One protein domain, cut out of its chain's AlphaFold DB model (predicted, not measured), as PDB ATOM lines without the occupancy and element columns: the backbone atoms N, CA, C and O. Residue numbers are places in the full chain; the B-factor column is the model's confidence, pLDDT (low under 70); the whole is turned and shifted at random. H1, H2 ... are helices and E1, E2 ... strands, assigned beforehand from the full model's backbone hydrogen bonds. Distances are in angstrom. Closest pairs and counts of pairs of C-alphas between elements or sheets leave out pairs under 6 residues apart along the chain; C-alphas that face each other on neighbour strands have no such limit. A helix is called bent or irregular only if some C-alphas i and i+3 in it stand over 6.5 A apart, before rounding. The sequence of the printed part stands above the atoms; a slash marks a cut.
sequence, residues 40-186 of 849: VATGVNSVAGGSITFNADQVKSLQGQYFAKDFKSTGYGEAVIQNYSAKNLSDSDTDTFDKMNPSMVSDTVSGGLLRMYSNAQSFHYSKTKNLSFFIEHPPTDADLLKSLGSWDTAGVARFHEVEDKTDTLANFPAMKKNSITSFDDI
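Overview. This is residues 40 to 186 of the 849 residues of an uncharacterized protein of Lactobacillus algidus DSM 15638 (UniProt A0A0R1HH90). A strongly twisted sheet of four parallel strands makes the core, its two longest strands sharply bent; the crossed helices H2, H3 and H4 cluster at one end of the domain, and the small H5 and H6 lie at the other. H1 lies off to a third side, with parts of the long unnamed stretches 74 to 93 and 119 to 132 near it. The printed part has 147 residues, under half of them in named elements, in the order E1 E2 H1 E3 H2 E4 H3 H4 H5 H6, and the class is mixed, helices and strands. The sheet's order is E1 E2 E3 E4. The whole is compact, with a radius of gyration of the C-alphas of 14.7 A and spans of 43 by 38 by 26 A.

Along the chain. Find C-alpha 46 at (183.397, 213.007, 182.301); there E1 begins, residues 46 to 54, 12.6 A long, and it bends by 126 degrees at residue 49. E2, residues 66 to 73, covers 14.6 A and bends by 104 degrees at residue 69. Next come H1, residues 94 to 100, E3, residues 104 to 109, H2, residues 113 to 118, and E4, residues 133 to 135. H3 holds residues 141 to 148; H4, residues 153 to 162, runs 14.9 A from C-alpha 153 at (170.153, 196.737, 205.760). H5, residues 173 to 177, and H6, residues 183 to 186, follow; H6 ends at C-alpha 186, (182.891, 203.990, 174.415).

Arrangement. Begin at the sheet's edge strand E1: N 52 and O 70 of E2 are 2.8 A apart, within hydrogen-bond range. Between E2 and E3 look at N 105 and O 66, 2.9 A, and between E3 and E4 at N 134 and O 104, 2.8 A. E2, H1, E3 and E3, H2, E4 are strand-helix-strand units, two parallel neighbour strands with a helix between, and both crossovers are right-handed. H6 is on the sheet at a height of 7.7 A, only just over E1, with 3 of its C-alphas there; C-alphas 49 and 186, their closest, are 5.2 A apart. H2 only grazes the sheet with residues 113 to 117. H2 touches H4, about perpendicular at 88 degrees, closest at C-alphas 118 and 155, 4.5 A. H2 touches H3 at 73 degrees, about perpendicular, closest at C-alphas 115 and 148, 5.7 A. H3 touches H4, only just about perpendicular at 73 degrees, closest at C-alphas 144 and 156, 6.4 A. H1 and H5 touch no helix and are not on the sheet. In H1 to H5 every O i to N i+4 pair is within hydrogen-bond range; H6 is too short for one.

Size, cuts and confidence. The C-alphas farthest apart, of Trp 151 and Lys 177, are 42.8 A apart. The printed part has no cut. The links E1 to E2, E2 to H1 and H2 to E4 are long. The mean pLDDT of the printed part is 78.0; residues 57 to 63 and 76 to 96 are among those under 70.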
ATOM      1  N   VAL A  40     179.539 210.237 172.600       70.25
ATOM      2  CA  VAL A  40     178.999 209.850 173.916       70.25
ATOM      3  C   VAL A  40     179.216 210.884 175.020       70.25
ATOM      4  O   VAL A  40     178.404 210.983 175.934       70.25
ATOM      5  N   ALA A  41     180.280 211.679 174.932       69.75
ATOM      6  CA  ALA A  41     180.647 212.639 175.966       69.75
ATOM      7  C   ALA A  41     179.928 213.993 175.857       69.75
ATOM      8  O   ALA A  41     180.266 214.970 176.532       69.75
ATOM      9  N   THR A  42     178.943 214.076 174.972       68.81
ATOM     10  CA  THR A  42     178.261 215.326 174.681       68.81
ATOM     11  C   THR A  42     177.252 215.662 175.777       68.81
ATOM     12  O   THR A  42     176.292 214.926 175.989       68.81
ATOM     13  N   GLY A  43     177.471 216.785 176.469       64.06
ATOM     14  CA  GLY A  43     176.653 217.225 177.606       64.06
ATOM     15  C   GLY A  43     177.020 216.608 178.963       64.06
ATOM     16  O   GLY A  43     176.343 216.898 179.942       64.06
ATOM     17  N   VAL A  44     178.085 215.801 179.044       71.25
ATOM     18  CA  VAL A  44     178.458 215.032 180.250       71.25
ATOM     19  C   VAL A  44     179.795 215.529 180.810       71.25
ATOM     20  O   VAL A  44     180.670 215.921 180.045       71.25
ATOM     21  N   ASN A  45     179.991 215.506 182.127       75.50
ATOM     22  CA  ASN A  45     181.165 216.097 182.778       75.50
ATOM     23  C   ASN A  45     182.419 215.231 182.611       75.50
ATOM     24  O   ASN A  45     183.523 215.758 182.441       75.50
ATOM     25  N   SER A  46     182.287 213.900 182.652       81.38
ATOM     26  CA  SER A  46     183.397 213.007 182.301       81.38
ATOM     27  C   SER A  46     182.955 211.673 181.703       81.38
ATOM     28  O   SER A  46     181.923 211.123 182.087       81.38
ATOM     29  N   VAL A  47     183.780 211.139 180.799       86.50
ATOM     30  CA  VAL A  47     183.662 209.794 180.221       86.50
ATOM     31  C   VAL A  47     185.000 209.074 180.315       86.50
ATOM     32  O   VAL A  47     186.000 209.590 179.822       86.50
ATOM     33  N   ALA A  48     185.004 207.865 180.866       90.88
ATOM     34  CA  ALA A  48     186.095 206.906 180.731       90.88
ATOM     35  C   ALA A  48     185.608 205.650 179.995       90.88
ATOM     36  O   ALA A  48     184.596 205.057 180.370       90.88
ATOM     37  N   GLY A  49     186.342 205.214 178.972       89.81
ATOM     38  CA  GLY A  49     186.175 203.873 178.402       89.81
ATOM     39  C   GLY A  49     186.688 202.767 179.335       89.81
ATOM     40  O   GLY A  49     186.196 201.643 179.299       89.81
ATOM     41  N   GLY A  50     187.645 203.105 180.203       93.19
ATOM     42  CA  GLY A  50     188.070 202.296 181.339       93.19
ATOM     43  C   GLY A  50     187.426 202.768 182.643       93.19
ATOM     44  O   GLY A  50     186.209 202.893 182.771       93.19
ATOM     45  N   SER A  51     188.258 203.015 183.643       92.62
ATOM     46  CA  SER A  51     187.860 203.303 185.016       92.62
ATOM     47  C   SER A  51     187.869 204.796 185.318       92.62
ATOM     48  O   SER A  51     188.810 205.492 184.950       92.62
ATOM     49  N   ILE A  52     186.923 205.270 186.124       89.56
ATOM     50  CA  ILE A  52     187.078 206.520 186.875       89.56
ATOM     51  C   ILE A  52     187.459 206.165 188.318       89.56
ATOM     52  O   ILE A  52     186.699 205.504 189.030       89.56
ATOM     53  N   THR A  53     188.638 206.615 188.754       86.75
ATOM     54  CA  THR A  53     189.187 206.364 190.095       86.75
ATOM     55  C   THR A  53     189.406 207.668 190.855       86.75
ATOM     56  O   THR A  53     190.223 208.494 190.456       86.75
ATOM     57  N   PHE A  54     188.754 207.837 192.006       78.38
ATOM     58  CA  PHE A  54     188.948 209.008 192.874       78.38
ATOM     59  C   PHE A  54     189.104 208.632 194.346       78.38
ATOM     60  O   PHE A  54     188.663 207.568 194.791       78.38
ATOM     61  N   ASN A  55     189.714 209.516 195.135       76.31
ATOM     62  CA  ASN A  55     189.802 209.331 196.576       76.31
ATOM     63  C   ASN A  55     188.501 209.811 197.233       76.31
ATOM     64  O   ASN A  55     188.276 211.010 197.405       76.31
ATOM     65  N   ALA A  56     187.644 208.869 197.627       70.38
ATOM     66  CA  ALA A  56     186.349 209.169 198.223       70.38
ATOM     67  C   ALA A  56     186.432 209.813 199.621       70.38
ATOM     68  O   ALA A  56     185.412 210.262 200.126       70.38
ATOM     69  N   ASP A  57     187.618 209.924 200.227       68.62
ATOM     70  CA  ASP A  57     187.819 210.695 201.465       68.62
ATOM     71  C   ASP A  57     188.200 212.166 201.179       68.62
ATOM     72  O   ASP A  57     188.323 212.981 202.094       68.62
ATOM     73  N   GLN A  58     188.403 212.520 199.903       65.25
ATOM     74  CA  GLN A  58     188.784 213.859 199.436       65.25
ATOM     75  C   GLN A  58     187.758 214.492 198.479       65.25
ATOM     76  O   GLN A  58     187.789 215.707 198.270       65.25
ATOM     77  N   VAL A  59     186.834 213.703 197.927       63.00
ATOM     78  CA  VAL A  59     185.660 214.201 197.198       63.00
ATOM     79  C   VAL A  59     184.719 214.917 198.172       63.00
ATOM     80  O   VAL A  59     184.269 214.330 199.150       63.00
ATOM     81  N   LYS A  60     184.409 216.190 197.906       53.66
ATOM     82  CA  LYS A  60     183.425 216.969 198.691       53.66
ATOM     83  C   LYS A  60     182.055 217.033 198.027       53.66
ATOM     84  O   LYS A  60     181.046 217.071 198.719       53.66
ATOM     85  N   SER A  61     182.051 217.037 196.700       56.62
ATOM     86  CA  SER A  61     180.891 216.852 195.842       56.62
ATOM     87  C   SER A  61     181.376 216.311 194.492       56.62
ATOM     88  O   SER A  61     182.492 216.615 194.067       56.62
ATOM     89  N   LEU A  62     180.548 215.490 193.846       60.38
ATOM     90  CA  LEU A  62     180.622 215.191 192.419       60.38
ATOM     91  C   LEU A  62     179.337 215.741 191.822       60.38
ATOM     92  O   LEU A  62     178.257 215.262 192.167       60.38
ATOM     93  N   GLN A  63     179.461 216.753 190.970       65.00
ATOM     94  CA  GLN A  63     178.309 217.406 190.363       65.00
ATOM     95  C   GLN A  63     178.259 217.161 188.857       65.00
ATOM     96  O   GLN A  63     179.295 217.211 188.190       65.00
ATOM     97  N   GLY A  64     177.056 216.930 188.333       70.62
ATOM     98  CA  GLY A  64     176.810 216.643 186.918       70.62
ATOM     99  C   GLY A  64     176.739 215.147 186.589       70.62
ATOM    100  O   GLY A  64     176.391 214.344 187.455       70.62
ATOM    101  N   GLN A  65     177.030 214.783 185.337       77.25
ATOM    102  CA  GLN A  65     176.862 213.427 184.801       77.25
ATOM    103  C   GLN A  65     178.203 212.779 184.414       77.25
ATOM    104  O   GLN A  65     179.009 213.372 183.696       77.25
ATOM    105  N   TYR A  66     178.421 211.541 184.866       82.69
ATOM    106  CA  TYR A  66     179.673 210.797 184.715       82.69
ATOM    107  C   TYR A  66     179.431 209.401 184.130       82.69
ATOM    108  O   TYR A  66     178.587 208.654 184.626       82.69
ATOM    109  N   PHE A  67     180.231 209.019 183.135       87.44
ATOM    110  CA  PHE A  67     180.235 207.682 182.540       87.44
ATOM    111  C   PHE A  67     181.604 207.027 182.725       87.44
ATOM    112  O   PHE A  67     182.634 207.646 182.460       87.44
ATOM    113  N   ALA A  68     181.627 205.773 183.148       91.94
ATOM    114  CA  ALA A  68     182.838 204.960 183.235       91.94
ATOM    115  C   ALA A  68     182.478 203.507 182.949       91.94
ATOM    116  O   ALA A  68     181.358 203.113 183.248       91.94
ATOM    117  N   LYS A  69     183.401 202.667 182.479       93.56
ATOM    118  CA  LYS A  69     183.190 201.220 182.609       93.56
ATOM    119  C   LYS A  69     183.173 200.840 184.092       93.56
ATOM    120  O   LYS A  69     182.174 200.332 184.586       93.56
ATOM    121  N   ASP A  70     184.215 201.215 184.830       93.38
ATOM    122  CA  ASP A  70     184.293 200.970 186.273       93.38
ATOM    123  C   ASP A  70     184.369 202.271 187.082       93.38
ATOM    124  O   ASP A  70     185.255 203.094 186.843       93.38
ATOM    125  N   PHE A  71     183.562 202.419 188.135       90.31
ATOM    126  CA  PHE A  71     183.853 203.394 189.196       90.31
ATOM    127  C   PHE A  71     184.609 202.735 190.359       90.31
ATOM    128  O   PHE A  71     184.170 201.739 190.943       90.31
ATOM    129  N   LYS A  72     185.768 203.302 190.713       87.81
ATOM    130  CA  LYS A  72     186.693 202.777 191.730       87.81
ATOM    131  C   LYS A  72     187.053 203.862 192.740       87.81
ATOM    132  O   LYS A  72     187.105 205.047 192.415       87.81
ATOM    133  N   SER A  73     187.352 203.464 193.977       82.50
ATOM    134  CA  SER A  73     187.885 204.401 194.967       82.50
ATOM    135  C   SER A  73     189.023 203.847 195.811       82.50
ATOM    136  O   SER A  73     189.027 202.679 196.195       82.50
ATOM    137  N   THR A  74     189.965 204.738 196.118       78.31
ATOM    138  CA  THR A  74     191.108 204.527 197.014       78.31
ATOM    139  C   THR A  74     190.841 204.954 198.465       78.31
ATOM    140  O   THR A  74     191.676 204.683 199.323       78.31
ATOM    141  N   GLY A  75     189.699 205.602 198.738       72.12
ATOM    142  CA  GLY A  75     189.271 206.042 200.073       72.12
ATOM    143  C   GLY A  75     188.193 205.145 200.695       72.12
ATOM    144  O   GLY A  75     187.657 204.244 200.044       72.12
ATOM    145  N   TYR A  76     187.852 205.405 201.959       69.00
ATOM    146  CA  TYR A  76     186.817 204.672 202.697       69.00
ATOM    147  C   TYR A  76     185.387 205.092 202.334       69.00
ATOM    148  O   TYR A  76     184.487 204.260 202.431       69.00
ATOM    149  N   GLY A  77     185.175 206.326 201.868       60.06
ATOM    150  CA  GLY A  77     183.921 206.745 201.229       60.06
ATOM    151  C   GLY A  77     182.813 207.200 202.175       60.06
ATOM    152  O   GLY A  77     181.650 206.854 201.983       60.06
ATOM    153  N   GLU A  78     183.167 208.007 203.176       60.41
ATOM    154  CA  GLU A  78     182.192 208.743 204.002       60.41
ATOM    155  C   GLU A  78     181.705 210.053 203.343       60.41
ATOM    156  O   GLU A  78     180.790 210.702 203.853       60.41
ATOM    157  N   ALA A  79     182.290 210.437 202.200       58.12
ATOM    158  CA  ALA A  79     181.827 211.556 201.388       58.12
ATOM    159  C   ALA A  79     180.403 211.359 200.849       58.12
ATOM    160  O   ALA A  79     179.851 210.257 200.806       58.12
ATOM    161  N   VAL A  80     179.817 212.465 200.398       62.28
ATOM    162  CA  VAL A  80     178.424 212.527 199.967       62.28
ATOM    163  C   VAL A  80     178.343 213.123 198.566       62.28
ATOM    164  O   VAL A  80     178.958 214.151 198.291       62.28
ATOM    165  N   ILE A  81     177.571 212.497 197.678       60.31
ATOM    166  CA  ILE A  81     177.314 213.024 196.329       60.31
ATOM    167  C   ILE A  81     176.100 213.952 196.412       60.31
ATOM    168  O   ILE A  81     174.972 213.477 196.530       60.31
ATOM    169  N   GLN A  82     176.315 215.268 196.391       57.88
ATOM    170  CA  GLN A  82     175.239 216.265 196.448       57.88
ATOM    171  C   GLN A  82     175.492 217.406 195.463       57.88
ATOM    172  O   GLN A  82     176.535 218.049 195.545       57.88
ATOM    173  N   ASN A  83     174.492 217.778 194.660       54.53
ATOM    174  CA  ASN A  83     174.532 219.012 193.854       54.53
ATOM    175  C   ASN A  83     174.224 220.275 194.696       54.53
ATOM    176  O   ASN A  83     173.654 221.248 194.201       54.53
ATOM    177  N   TYR A  84     174.537 220.263 195.998       48.47
ATOM    178  CA  TYR A  84     174.090 221.287 196.942       48.47
ATOM    179  C   TYR A  84     175.158 222.340 197.267       48.47
ATOM    180  O   TYR A  84     175.837 222.261 198.288       48.47
ATOM    181  N   SER A  85     175.130 223.454 196.526       42.72
ATOM    182  CA  SER A  85     175.236 224.767 197.179       42.72
ATOM    183  C   SER A  85     173.903 225.512 197.088       42.72
ATOM    184  O   SER A  85     173.214 225.552 196.069       42.72
ATOM    185  N   ALA A  86     173.461 226.048 198.223       40.25
ATOM    186  CA  ALA A  86     172.043 226.283 198.489       40.25
ATOM    187  C   ALA A  86     171.458 227.587 197.900       40.25
ATOM    188  O   ALA A  86     170.671 228.245 198.585       40.25
ATOM    189  N   LYS A  87     171.843 228.005 196.682       44.12
ATOM    190  CA  LYS A  87     171.466 229.333 196.155       44.12
ATOM    191  C   LYS A  87     170.351 229.410 195.110       44.12
ATOM    192  O   LYS A  87     169.540 230.314 195.281       44.12
ATOM    193  N   ASN A  88     170.269 228.562 194.073       47.59
ATOM    194  CA  ASN A  88     169.299 228.816 192.977       47.59
ATOM    195  C   ASN A  88     168.580 227.614 192.323       47.59
ATOM    196  O   ASN A  88     167.597 227.862 191.628       47.59
ATOM    197  N   LEU A  89     168.989 226.352 192.514       56.03
ATOM    198  CA  LEU A  89     168.292 225.226 191.866       56.03
ATOM    199  C   LEU A  89     166.889 225.028 192.463       56.03
ATOM    200  O   LEU A  89     166.724 224.883 193.678       56.03
ATOM    201  N   SER A  90     165.875 225.055 191.596       59.88
ATOM    202  CA  SER A  90     164.461 224.971 191.970       59.88
ATOM    203  C   SER A  90     163.872 223.608 191.619       59.88
ATOM    204  O   SER A  90     164.219 223.025 190.596       59.88
ATOM    205  N   ASP A  91     162.908 223.129 192.408       63.66
ATOM    206  CA  ASP A  91     162.184 221.880 192.110       63.66
ATOM    207  C   ASP A  91     161.442 221.938 190.755       63.66
ATOM    208  O   ASP A  91     161.166 220.903 190.149       63.66
ATOM    209  N   SER A  92     161.154 223.151 190.268       58.22
ATOM    210  CA  SER A  92     160.571 223.452 188.955       58.22
ATOM    211  C   SER A  92     161.547 223.395 187.775       58.22
ATOM    212  O   SER A  92     161.084 223.431 186.640       58.22
ATOM    213  N   ASP A  93     162.858 223.304 188.004       65.12
ATOM    214  CA  ASP A  93     163.850 223.153 186.933       65.12
ATOM    215  C   ASP A  93     163.963 221.668 186.555       65.12
ATOM    216  O   ASP A  93     164.675 220.888 187.196       65.12
ATOM    217  N   THR A  94     163.137 221.252 185.592       64.62
ATOM    218  CA  THR A  94     163.094 219.886 185.050       64.62
ATOM    219  C   THR A  94     164.222 219.624 184.071       64.62
ATOM    220  O   THR A  94     164.835 218.567 184.131       64.62
ATOM    221  N   ASP A  95     164.539 220.590 183.218       63.59
ATOM    222  CA  ASP A  95     165.443 220.384 182.089       63.59
ATOM    223  C   ASP A  95     166.890 220.208 182.576       63.59
ATOM    224  O   ASP A  95     167.619 219.352 182.078       63.59
ATOM    225  N   THR A  96     167.292 220.958 183.610       67.12
ATOM    226  CA  THR A  96     168.596 220.783 184.272       67.12
ATOM    227  C   THR A  96     168.659 219.473 185.063       67.12
ATOM    228  O   THR A  96     169.705 218.828 185.097       67.12
ATOM    229  N   PHE A  97     167.540 219.035 185.655       71.88
ATOM    230  CA  PHE A  97     167.454 217.744 186.342       71.88
ATOM    231  C   PHE A  97     167.621 216.577 185.358       71.88
ATOM    232  O   PHE A  97     168.478 215.724 185.572       71.88
ATOM    233  N   ASP A  98     166.873 216.580 184.253       69.62
ATOM    234  CA  ASP A  98     166.904 215.523 183.239       69.62
ATOM    235  C   ASP A  98     168.270 215.452 182.524       69.62
ATOM    236  O   ASP A  98     168.725 214.363 182.179       69.62
ATOM    237  N   LYS A  99     168.978 216.584 182.358       67.88
ATOM    238  CA  LYS A  99     170.368 216.617 181.850       67.88
ATOM    239  C   LYS A  99     171.388 215.991 182.821       67.88
ATOM    240  O   LYS A  99     172.422 215.506 182.375       67.88
ATOM    241  N   MET A 100     171.121 215.988 184.129       71.38
ATOM    242  CA  MET A 100     172.016 215.435 185.162       71.38
ATOM    243  C   MET A 100     171.664 214.005 185.593       71.38
ATOM    244  O   MET A 100     172.364 213.447 186.439       71.38
ATOM    245  N   ASN A 101     170.573 213.426 185.083       77.12
ATOM    246  CA  ASN A 101     169.991 212.204 185.624       77.12
ATOM    247  C   ASN A 101     169.928 211.063 184.585       77.12
ATOM    248  O   ASN A 101     169.323 211.256 183.531       77.12
ATOM    249  N   PRO A 102     170.470 209.860 184.865       83.56
ATOM    250  CA  PRO A 102     171.275 209.483 186.033       83.56
ATOM    251  C   PRO A 102     172.613 210.228 186.086       83.56
ATOM    252  O   PRO A 102     173.183 210.580 185.059       83.56
ATOM    253  N   SER A 103     173.127 210.436 187.294       81.06
ATOM    254  CA  SER A 103     174.360 211.204 187.541       81.06
ATOM    255  C   SER A 103     175.641 210.378 187.404       81.06
ATOM    256  O   SER A 103     176.699 210.915 187.082       81.06
ATOM    257  N   MET A 104     175.558 209.062 187.599       87.50
ATOM    258  CA  MET A 104     176.665 208.125 187.400       87.50
ATOM    259  C   MET A 104     176.159 206.904 186.633       87.50
ATOM    260  O   MET A 104     175.120 206.352 186.990       87.50
ATOM    261  N   VAL A 105     176.874 206.496 185.586       90.81
ATOM    262  CA  VAL A 105     176.493 205.398 184.685       90.81
ATOM    263  C   VAL A 105     177.702 204.488 184.471       90.81
ATOM    264  O   VAL A 105     178.740 204.958 184.000       90.81
ATOM    265  N   SER A 106     177.582 203.204 184.822       93.25
ATOM    266  CA  SER A 106     178.711 202.262 184.774       93.25
ATOM    267  C   SER A 106     178.370 200.805 184.484       93.25
ATOM    268  O   SER A 106     177.232 200.384 184.658       93.25
ATOM    269  N   ASP A 107     179.379 200.034 184.081       94.12
ATOM    270  CA  ASP A 107     179.331 198.571 184.025       94.12
ATOM    271  C   ASP A 107     179.388 198.018 185.457       94.12
ATOM    272  O   ASP A 107     178.485 197.306 185.899       94.12
ATOM    273  N   THR A 108     180.403 198.443 186.228       92.94
ATOM    274  CA  THR A 108     180.610 198.029 187.627       92.94
ATOM    275  C   THR A 108     181.019 199.180 188.561       92.94
ATOM    276  O   THR A 108     181.512 200.230 188.142       92.94
ATOM    277  N   VAL A 109     180.851 198.972 189.872       90.06
ATOM    278  CA  VAL A 109     181.295 199.894 190.931       90.06
ATOM    279  C   VAL A 109     181.937 199.126 192.090       90.06
ATOM    280  O   VAL A 109     181.486 198.043 192.462       90.06
ATOM    281  N   SER A 110     183.009 199.668 192.679       86.19
ATOM    282  CA  SER A 110     183.754 198.985 193.748       86.19
ATOM    283  C   SER A 110     184.471 199.918 194.739       86.19
ATOM    284  O   SER A 110     184.675 201.109 194.501       86.19
ATOM    285  N   GLY A 111     184.879 199.354 195.881       81.81
ATOM    286  CA  GLY A 111     185.589 200.070 196.949       81.81
ATOM    287  C   GLY A 111     184.662 200.879 197.864       81.81
ATOM    288  O   GLY A 111     183.489 200.535 198.039       81.81
ATOM    289  N   GLY A 112     185.191 201.958 198.452       77.31
ATOM    290  CA  GLY A 112     184.443 202.853 199.351       77.31
ATOM    291  C   GLY A 112     183.221 203.516 198.704       77.31
ATOM    292  O   GLY A 112     182.279 203.891 199.396       77.31
ATOM    293  N   LEU A 113     183.173 203.574 197.370       81.81
ATOM    294  CA  LEU A 113     182.045 204.107 196.602       81.81
ATOM    295  C   LEU A 113     180.706 203.422 196.878       81.81
ATOM    296  O   LEU A 113     179.677 204.093 196.886       81.81
ATOM    297  N   LEU A 114     180.711 202.122 197.180       85.75
ATOM    298  CA  LEU A 114     179.490 201.402 197.554       85.75
ATOM    299  C   LEU A 114     178.811 202.037 198.781       85.75
ATOM    300  O   LEU A 114     177.586 202.074 198.855       85.75
ATOM    301  N   ARG A 115     179.591 202.618 199.705       81.88
ATOM    302  CA  ARG A 115     179.049 203.377 200.842       81.88
ATOM    303  C   ARG A 115     178.405 204.685 200.404       81.88
ATOM    304  O   ARG A 115     177.336 205.021 200.899       81.88
ATOM    305  N   MET A 116     179.017 205.390 199.453       80.56
ATOM    306  CA  MET A 116     178.486 206.643 198.909       80.56
ATOM    307  C   MET A 116     177.151 206.424 198.185       80.56
ATOM    308  O   MET A 116     176.250 207.241 198.357       80.56
ATOM    309  N   TYR A 117     177.003 205.322 197.440       85.12
ATOM    310  CA  TYR A 117     175.770 204.940 196.730       85.12
ATOM    311  C   TYR A 117     174.636 204.532 197.687       85.12
ATOM    312  O   TYR A 117     173.470 204.826 197.435       85.12
ATOM    313  N   SER A 118     174.970 203.923 198.825       85.81
ATOM    314  CA  SER A 118     174.015 203.568 199.885       85.81
ATOM    315  C   SER A 118     173.715 204.698 200.884       85.81
ATOM    316  O   SER A 118     172.840 204.547 201.737       85.81
ATOM    317  N   ASN A 119     174.436 205.822 200.834       81.31
ATOM    318  CA  ASN A 119     174.304 206.899 201.814       81.31
ATOM    319  C   ASN A 119     173.007 207.698 201.583       81.31
ATOM    320  O   ASN A 119     172.789 208.269 200.517       81.31
ATOM    321  N   ALA A 120     172.163 207.807 202.613       79.44
ATOM    322  CA  ALA A 120     170.900 208.549 202.557       79.44
ATOM    323  C   ALA A 120     171.059 210.053 202.248       79.44
ATOM    324  O   ALA A 120     170.096 210.700 201.835       79.44
ATOM    325  N   GLN A 121     172.250 210.622 202.460       77.25
ATOM    326  CA  GLN A 121     172.569 212.004 202.099       77.25
ATOM    327  C   GLN A 121     173.078 212.154 200.655       77.25
ATOM    328  O   GLN A 121     173.162 213.285 200.184       77.25
ATOM    329  N   SER A 122     173.410 211.063 199.955       78.06
ATOM    330  CA  SER A 122     173.887 211.087 198.564       78.06
ATOM    331  C   SER A 122     172.747 211.045 197.546       78.06
ATOM    332  O   SER A 122     171.629 210.620 197.850       78.06
ATOM    333  N   PHE A 123     173.076 211.455 196.318       79.00
ATOM    334  CA  PHE A 123     172.184 211.526 195.162       79.00
ATOM    335  C   PHE A 123     170.985 212.455 195.409       79.00
ATOM    336  O   PHE A 123     169.841 212.107 195.139       79.00
ATOM    337  N   HIS A 124     171.247 213.665 195.917       78.62
ATOM    338  CA  HIS A 124     170.248 214.739 196.039       78.62
ATOM    339  C   HIS A 124     170.501 215.834 194.996       78.62
ATOM    340  O   HIS A 124     171.604 216.380 194.923       78.62
ATOM    341  N   TYR A 125     169.461 216.175 194.229       73.69
ATOM    342  CA  TYR A 125     169.439 217.323 193.314       73.69
ATOM    343  C   TYR A 125     168.883 218.574 194.005       73.69
ATOM    344  O   TYR A 125     169.428 219.666 193.883       73.69
ATOM    345  N   SER A 126     167.792 218.409 194.756       72.44
ATOM    346  CA  SER A 126     167.125 219.481 195.497       72.44
ATOM    347  C   SER A 126     166.595 218.966 196.839       72.44
ATOM    348  O   SER A 126     166.815 217.815 197.202       72.44
ATOM    349  N   LYS A 127     165.863 219.794 197.600       71.38
ATOM    350  CA  LYS A 127     165.245 219.363 198.871       71.38
ATOM    351  C   LYS A 127     164.184 218.272 198.700       71.38
ATOM    352  O   LYS A 127     163.761 217.702 199.703       71.38
ATOM    353  N   THR A 128     163.690 218.059 197.479       74.44
ATOM    354  CA  THR A 128     162.568 217.152 197.191       74.44
ATOM    355  C   THR A 128     162.827 216.191 196.027       74.44
ATOM    356  O   THR A 128     162.061 215.241 195.866       74.44
ATOM    357  N   LYS A 129     163.899 216.389 195.243       77.12
ATOM    358  CA  LYS A 129     164.303 215.514 194.133       77.12
ATOM    359  C   LYS A 129     165.646 214.830 194.406       77.12
ATOM    360  O   LYS A 129     166.653 215.502 194.640       77.12
ATOM    361  N   ASN A 130     165.651 213.505 194.282       81.06
ATOM    362  CA  ASN A 130     166.859 212.681 194.245       81.06
ATOM    363  C   ASN A 130     167.335 212.506 192.795       81.06
ATOM    364  O   ASN A 130     166.511 212.479 191.883       81.06
ATOM    365  N   LEU A 131     168.643 212.345 192.612       82.69
ATOM    366  CA  LEU A 131     169.254 211.812 191.394       82.69
ATOM    367  C   LEU A 131     169.230 210.274 191.433       82.69
ATOM    368  O   LEU A 131     169.106 209.683 192.508       82.69
ATOM    369  N   SER A 132     169.408 209.642 190.277       88.50
ATOM    370  CA  SER A 132     169.671 208.212 190.126       88.50
ATOM    371  C   SER A 132     171.115 207.926 189.685       88.50
ATOM    372  O   SER A 132     171.871 208.830 189.296       88.50
ATOM    373  N   PHE A 133     171.497 206.650 189.751       90.75
ATOM    374  CA  PHE A 133     172.689 206.079 189.114       90.75
ATOM    375  C   PHE A 133     172.310 204.811 188.343       90.75
ATOM    376  O   PHE A 133     171.393 204.109 188.749       90.75
ATOM    377  N   PHE A 134     173.034 204.471 187.280       93.00
ATOM    378  CA  PHE A 134     172.873 203.210 186.548       93.00
ATOM    379  C   PHE A 134     174.118 202.334 186.702       93.00
ATOM    380  O   PHE A 134     175.244 202.815 186.542       93.00
ATOM    381  N   ILE A 135     173.916 201.043 186.975       93.31
ATOM    382  CA  ILE A 135     174.971 200.029 186.963       93.31
ATOM    383  C   ILE A 135     174.450 198.819 186.177       93.31
ATOM    384  O   ILE A 135     173.430 198.251 186.555       93.31
ATOM    385  N   GLU A 136     175.127 198.421 185.097       92.31
ATOM    386  CA  GLU A 136     174.677 197.306 184.244       92.31
ATOM    387  C   GLU A 136     174.868 195.940 184.926       92.31
ATOM    388  O   GLU A 136     174.015 195.058 184.817       92.31
ATOM    389  N   HIS A 137     175.941 195.787 185.711       92.12
ATOM    390  CA  HIS A 137     176.200 194.617 186.551       92.12
ATOM    391  C   HIS A 137     176.292 195.026 188.036       92.12
ATOM    392  O   HIS A 137     177.394 195.163 188.581       92.12
ATOM    393  N   PRO A 138     175.147 195.253 188.714       90.69
ATOM    394  CA  PRO A 138     175.130 195.764 190.079       90.69
ATOM    395  C   PRO A 138     175.736 194.771 191.092       90.69
ATOM    396  O   PRO A 138     175.647 193.550 190.920       90.69
ATOM    397  N   PRO A 139     176.355 195.279 192.177       91.38
ATOM    398  CA  PRO A 139     176.918 194.459 193.248       91.38
ATOM    399  C   PRO A 139     175.828 193.660 193.972       91.38
ATOM    400  O   PRO A 139     174.685 194.099 194.087       91.38
ATOM    401  N   THR A 140     176.179 192.499 194.532       91.00
ATOM    402  CA  THR A 140     175.205 191.728 195.320       91.00
ATOM    403  C   THR A 140     174.946 192.382 196.681       91.00
ATOM    404  O   THR A 140     175.826 193.038 197.243       91.00
ATOM    405  N   ASP A 141     173.785 192.115 197.293       90.75
ATOM    406  CA  ASP A 141     173.492 192.525 198.679       90.75
ATOM    407  C   ASP A 141     174.591 192.092 199.672       90.75
ATOM    408  O   ASP A 141     174.849 192.777 200.662       90.75
ATOM    409  N   ALA A 142     175.272 190.969 199.412       87.50
ATOM    410  CA  ALA A 142     176.383 190.499 200.233       87.50
ATOM    411  C   ALA A 142     177.643 191.369 200.073       87.50
ATOM    412  O   ALA A 142     178.344 191.611 201.058       87.50
ATOM    413  N   ASP A 143     177.917 191.871 198.866       86.94
ATOM    414  CA  ASP A 143     179.017 192.804 198.596       86.94
ATOM    415  C   ASP A 143     178.724 194.194 199.177       86.94
ATOM    416  O   ASP A 143     179.605 194.803 199.795       86.94
ATOM    417  N   LEU A 144     177.470 194.652 199.080       88.81
ATOM    418  CA  LEU A 144     176.989 195.872 199.730       88.81
ATOM    419  C   LEU A 144     177.142 195.782 201.257       88.81
ATOM    420  O   LEU A 144     177.849 196.598 201.846       88.81
ATOM    421  N   LEU A 145     176.591 194.746 201.907       87.19
ATOM    422  CA  LEU A 145     176.732 194.531 203.359       87.19
ATOM    423  C   LEU A 145     178.195 194.393 203.803       87.19
ATOM    424  O   LEU A 145     178.562 194.833 204.893       87.19
ATOM    425  N   LYS A 146     179.054 193.793 202.973       85.12
ATOM    426  CA  LYS A 146     180.494 193.705 203.240       85.12
ATOM    427  C   LYS A 146     181.172 195.077 203.193       85.12
ATOM    428  O   LYS A 146     182.073 195.313 203.995       85.12
ATOM    429  N   SER A 147     180.752 195.968 202.292       81.75
ATOM    430  CA  SER A 147     181.291 197.329 202.209       81.75
ATOM    431  C   SER A 147     180.763 198.230 203.329       81.75
ATOM    432  O   SER A 147     181.556 198.857 204.034       81.75
ATOM    433  N   LEU A 148     179.445 198.253 203.558       80.38
ATOM    434  CA  LEU A 148     178.782 199.091 204.572       80.38
ATOM    435  C   LEU A 148     179.133 198.679 206.010       80.38
ATOM    436  O   LEU A 148     179.252 199.517 206.900       80.38
ATOM    437  N   GLY A 149     179.340 197.380 206.227       76.12
ATOM    438  CA  GLY A 149     179.362 196.750 207.542       76.12
ATOM    439  C   GLY A 149     178.136 195.851 207.702       76.12
ATOM    440  O   GLY A 149     177.030 196.220 207.312       76.12
ATOM    441  N   SER A 150     178.336 194.663 208.282       70.75
ATOM    442  CA  SER A 150     177.483 193.465 208.138       70.75
ATOM    443  C   SER A 150     176.029 193.540 208.639       70.75
ATOM    444  O   SER A 150     175.374 192.506 208.739       70.75
ATOM    445  N   TRP A 151     175.531 194.724 208.993       68.00
ATOM    446  CA  TRP A 151     174.240 194.947 209.645       68.00
ATOM    447  C   TRP A 151     173.426 196.097 209.028       68.00
ATOM    448  O   TRP A 151     172.278 196.284 209.426       68.00
ATOM    449  N   ASP A 152     173.986 196.866 208.086       79.94
ATOM    450  CA  ASP A 152     173.307 198.032 207.502       79.94
ATOM    451  C   ASP A 152     172.364 197.646 206.351       79.94
ATOM    452  O   ASP A 152     172.625 197.865 205.168       79.94
ATOM    453  N   THR A 153     171.227 197.053 206.712       83.00
ATOM    454  CA  THR A 153     170.153 196.737 205.760       83.00
ATOM    455  C   THR A 153     169.427 197.981 205.237       83.00
ATOM    456  O   THR A 153     168.752 197.898 204.211       83.00
ATOM    457  N   ALA A 154     169.564 199.132 205.904       85.88
ATOM    458  CA  ALA A 154     168.971 200.391 205.460       85.88
ATOM    459  C   ALA A 154     169.755 200.986 204.281       85.88
ATOM    460  O   ALA A 154     169.141 201.405 203.302       85.88
ATOM    461  N   GLY A 155     171.091 200.943 204.324       86.50
ATOM    462  CA  GLY A 155     171.952 201.323 203.202       86.50
ATOM    463  C   GLY A 155     171.744 200.450 201.957       86.50
ATOM    464  O   GLY A 155     171.693 200.970 200.843       86.50
ATOM    465  N   VAL A 156     171.535 199.137 202.131       89.62
ATOM    466  CA  VAL A 156     171.168 198.228 201.022       89.62
ATOM    467  C   VAL A 156     169.814 198.615 200.417       89.62
ATOM    468  O   VAL A 156     169.694 198.739 199.204       89.62
ATOM    469  N   ALA A 157     168.798 198.871 201.248       89.44
ATOM    470  CA  ALA A 157     167.490 199.307 200.759       89.44
ATOM    471  C   ALA A 157     167.551 200.665 200.034       89.44
ATOM    472  O   ALA A 157     166.865 200.840 199.031       89.44
ATOM    473  N   ARG A 158     168.391 201.601 200.507       87.19
ATOM    474  CA  ARG A 158     168.619 202.905 199.863       87.19
ATOM    475  C   ARG A 158     169.297 202.762 198.502       87.19
ATOM    476  O   ARG A 158     168.874 203.432 197.570       87.19
ATOM    477  N   PHE A 159     170.292 201.885 198.368       90.31
ATOM    478  CA  PHE A 159     170.959 201.614 197.088       90.31
ATOM    479  C   PHE A 159     169.931 201.265 195.993       90.31
ATOM    480  O   PHE A 159     169.841 201.954 194.983       90.31
ATOM    481  N   HIS A 160     169.062 200.286 196.266       90.88
ATOM    482  CA  HIS A 160     167.997 199.830 195.353       90.88
ATOM    483  C   HIS A 160     166.828 200.828 195.162       90.88
ATOM    484  O   HIS A 160     165.952 200.607 194.314       90.88
ATOM    485  N   GLU A 161     166.772 201.897 195.969       89.00
ATOM    486  CA  GLU A 161     165.778 202.981 195.887       89.00
ATOM    487  C   GLU A 161     166.180 204.046 194.856       89.00
ATOM    488  O   GLU A 161     165.320 204.521 194.115       89.00
ATOM    489  N   VAL A 162     167.466 204.423 194.819       86.69
ATOM    490  CA  VAL A 162     168.013 205.439 193.895       86.69
ATOM    491  C   VAL A 162     168.646 204.852 192.630       86.69
ATOM    492  O   VAL A 162     169.027 205.599 191.732       86.69
ATOM    493  N   GLU A 163     168.736 203.530 192.519       90.38
ATOM    494  CA  GLU A 163     169.135 202.862 191.282       90.38
ATOM    495  C   GLU A 163     168.150 203.158 190.132       90.38
ATOM    496  O   GLU A 163     166.927 203.009 190.255       90.38
ATOM    497  N   ASP A 164     168.707 203.575 188.997       89.19
ATOM    498  CA  ASP A 164     168.008 203.799 187.742       89.19
ATOM    499  C   ASP A 164     167.605 202.464 187.114       89.19
ATOM    500  O   ASP A 164     168.425 201.563 186.959       89.19
ATOM    501  N   LYS A 165     166.332 202.338 186.731       83.44
ATOM    502  CA  LYS A 165     165.751 201.063 186.272       83.44
ATOM    503  C   LYS A 165     165.733 200.922 184.751       83.44
ATOM    504  O   LYS A 165     164.911 200.189 184.208       83.44
ATOM    505  N   THR A 166     166.608 201.653 184.066       83.50
ATOM    506  CA  THR A 166     166.914 201.442 182.649       83.50
ATOM    507  C   THR A 166     167.532 200.050 182.464       83.50
ATOM    508  O   THR A 166     168.465 199.708 183.173       83.50
ATOM    509  N   ASP A 167     167.035 199.237 181.523       78.69
ATOM    510  CA  ASP A 167     167.439 197.817 181.435       78.69
ATOM    511  C   ASP A 167     168.876 197.573 180.917       78.69
ATOM    512  O   ASP A 167     169.459 196.536 181.219       78.69
ATOM    513  N   THR A 168     169.418 198.462 180.073       87.25
ATOM    514  CA  THR A 168     170.722 198.301 179.392       87.25
ATOM    515  C   THR A 168     171.316 199.655 179.002       87.25
ATOM    516  O   THR A 168     170.575 200.615 178.766       87.25
ATOM    517  N   LEU A 169     172.641 199.725 178.817       85.75
ATOM    518  CA  LEU A 169     173.321 200.953 178.373       85.75
ATOM    519  C   LEU A 169     172.758 201.505 177.045       85.75
ATOM    520  O   LEU A 169     172.603 202.716 176.868       85.75
ATOM    521  N   ALA A 170     172.391 200.615 176.119       85.25
ATOM    522  CA  ALA A 170     171.871 200.952 174.791       85.25
ATOM    523  C   ALA A 170     170.527 201.716 174.805       85.25
ATOM    524  O   ALA A 170     170.109 202.252 173.773       85.25
ATOM    525  N   ASN A 171     169.829 201.763 175.944       83.44
ATOM    526  CA  ASN A 171     168.560 202.475 176.082       83.44
ATOM    527  C   ASN A 171     168.731 203.980 176.365       83.44
ATOM    528  O   ASN A 171     167.802 204.746 176.095       83.44
ATOM    529  N   PHE A 172     169.905 204.432 176.829       80.00
ATOM    530  CA  PHE A 172     170.166 205.861 177.029       80.00
ATOM    531  C   PHE A 172     170.192 206.616 175.684       80.00
ATOM    532  O   PHE A 172     170.863 206.168 174.749       80.00
ATOM    533  N   PRO A 173     169.523 207.783 175.547       74.12
ATOM    534  CA  PRO A 173     169.416 208.487 174.263       74.12
ATOM    535  C   PRO A 173     170.758 208.829 173.602       74.12
ATOM    536  O   PRO A 173     170.887 208.688 172.385       74.12
ATOM    537  N   ALA A 174     171.755 209.244 174.393       69.19
ATOM    538  CA  ALA A 174     173.101 209.551 173.906       69.19
ATOM    539  C   ALA A 174     173.822 208.297 173.379       69.19
ATOM    540  O   ALA A 174     174.375 208.330 172.279       69.19
ATOM    541  N   MET A 175     173.744 207.180 174.111       78.06
ATOM    542  CA  MET A 175     174.339 205.891 173.733       78.06
ATOM    543  C   MET A 175     173.708 205.349 172.451       78.06
ATOM    544  O   MET A 175     174.400 205.069 171.473       78.06
ATOM    545  N   LYS A 176     172.372 205.308 172.420       78.50
ATOM    546  CA  LYS A 176     171.576 204.812 171.295       78.50
ATOM    547  C   LYS A 176     171.875 205.534 169.984       78.50
ATOM    548  O   LYS A 176     172.031 204.886 168.954       78.50
ATOM    549  N   LYS A 177     171.949 206.869 170.015       71.94
ATOM    550  CA  LYS A 177     172.270 207.692 168.835       71.94
ATOM    551  C   LYS A 177     173.721 207.507 168.379       71.94
ATOM    552  O   LYS A 177     173.975 207.484 167.186       71.94
ATOM    553  N   ASN A 178     174.648 207.292 169.312       69.69
ATOM    554  CA  ASN A 178     176.053 206.989 169.021       69.69
ATOM    555  C   ASN A 178     176.314 205.519 168.629       69.69
ATOM    556  O   ASN A 178     177.470 205.131 168.464       69.69
ATOM    557  N   SER A 179     175.266 204.695 168.484       77.69
ATOM    558  CA  SER A 179     175.360 203.245 168.244       77.69
ATOM    559  C   SER A 179     176.206 202.492 169.286       77.69
ATOM    560  O   SER A 179     176.825 201.476 168.974       77.69
ATOM    561  N   ILE A 180     176.222 202.983 170.527       80.94
ATOM    562  CA  ILE A 180     176.884 202.340 171.665       80.94
ATOM    563  C   ILE A 180     175.937 201.305 172.263       80.94
ATOM    564  O   ILE A 180     174.798 201.619 172.617       80.94
ATOM    565  N   THR A 181     176.419 200.069 172.365       85.69
ATOM    566  CA  THR A 181     175.650 198.929 172.882       85.69
ATOM    567  C   THR A 181     176.212 198.359 174.178       85.69
ATOM    568  O   THR A 181     175.491 197.670 174.890       85.69
ATOM    569  N   SER A 182     177.470 198.671 174.488       88.44
ATOM    570  CA  SER A 182     178.212 198.225 175.665       88.44
ATOM    571  C   SER A 182     179.253 199.272 176.071       88.44
ATOM    572  O   SER A 182     179.644 200.109 175.253       88.44
ATOM    573  N   PHE A 183     179.758 199.213 177.305       86.44
ATOM    574  CA  PHE A 183     180.829 200.114 177.754       86.44
ATOM    575  C   PHE A 183     182.121 199.980 176.926       86.44
ATOM    576  O   PHE A 183     182.832 200.964 176.750       86.44
ATOM    577  N   ASP A 184     182.384 198.814 176.323       85.81
ATOM    578  CA  ASP A 184     183.534 198.603 175.427       85.81
ATOM    579  C   ASP A 184     183.437 199.401 174.106       85.81
ATOM    580  O   ASP A 184     184.455 199.670 173.462       85.81
ATOM    581  N   ASP A 185     182.238 199.842 173.703       86.00
ATOM    582  CA  ASP A 185     182.058 200.691 172.517       86.00
ATOM    583  C   ASP A 185     182.481 202.157 172.768       86.00
ATOM    584  O   ASP A 185     182.737 202.894 171.811       86.00
ATOM    585  N   ILE A 186     182.598 202.594 174.033       83.88
ATOM    586  CA  ILE A 186     182.891 203.990 174.415       83.88
ATOM    587  C   ILE A 186     184.246 204.447 173.866       83.88
ATOM    588  O   ILE A 186     184.319 205.458 173.165       83.88
TER     589      ILE A 186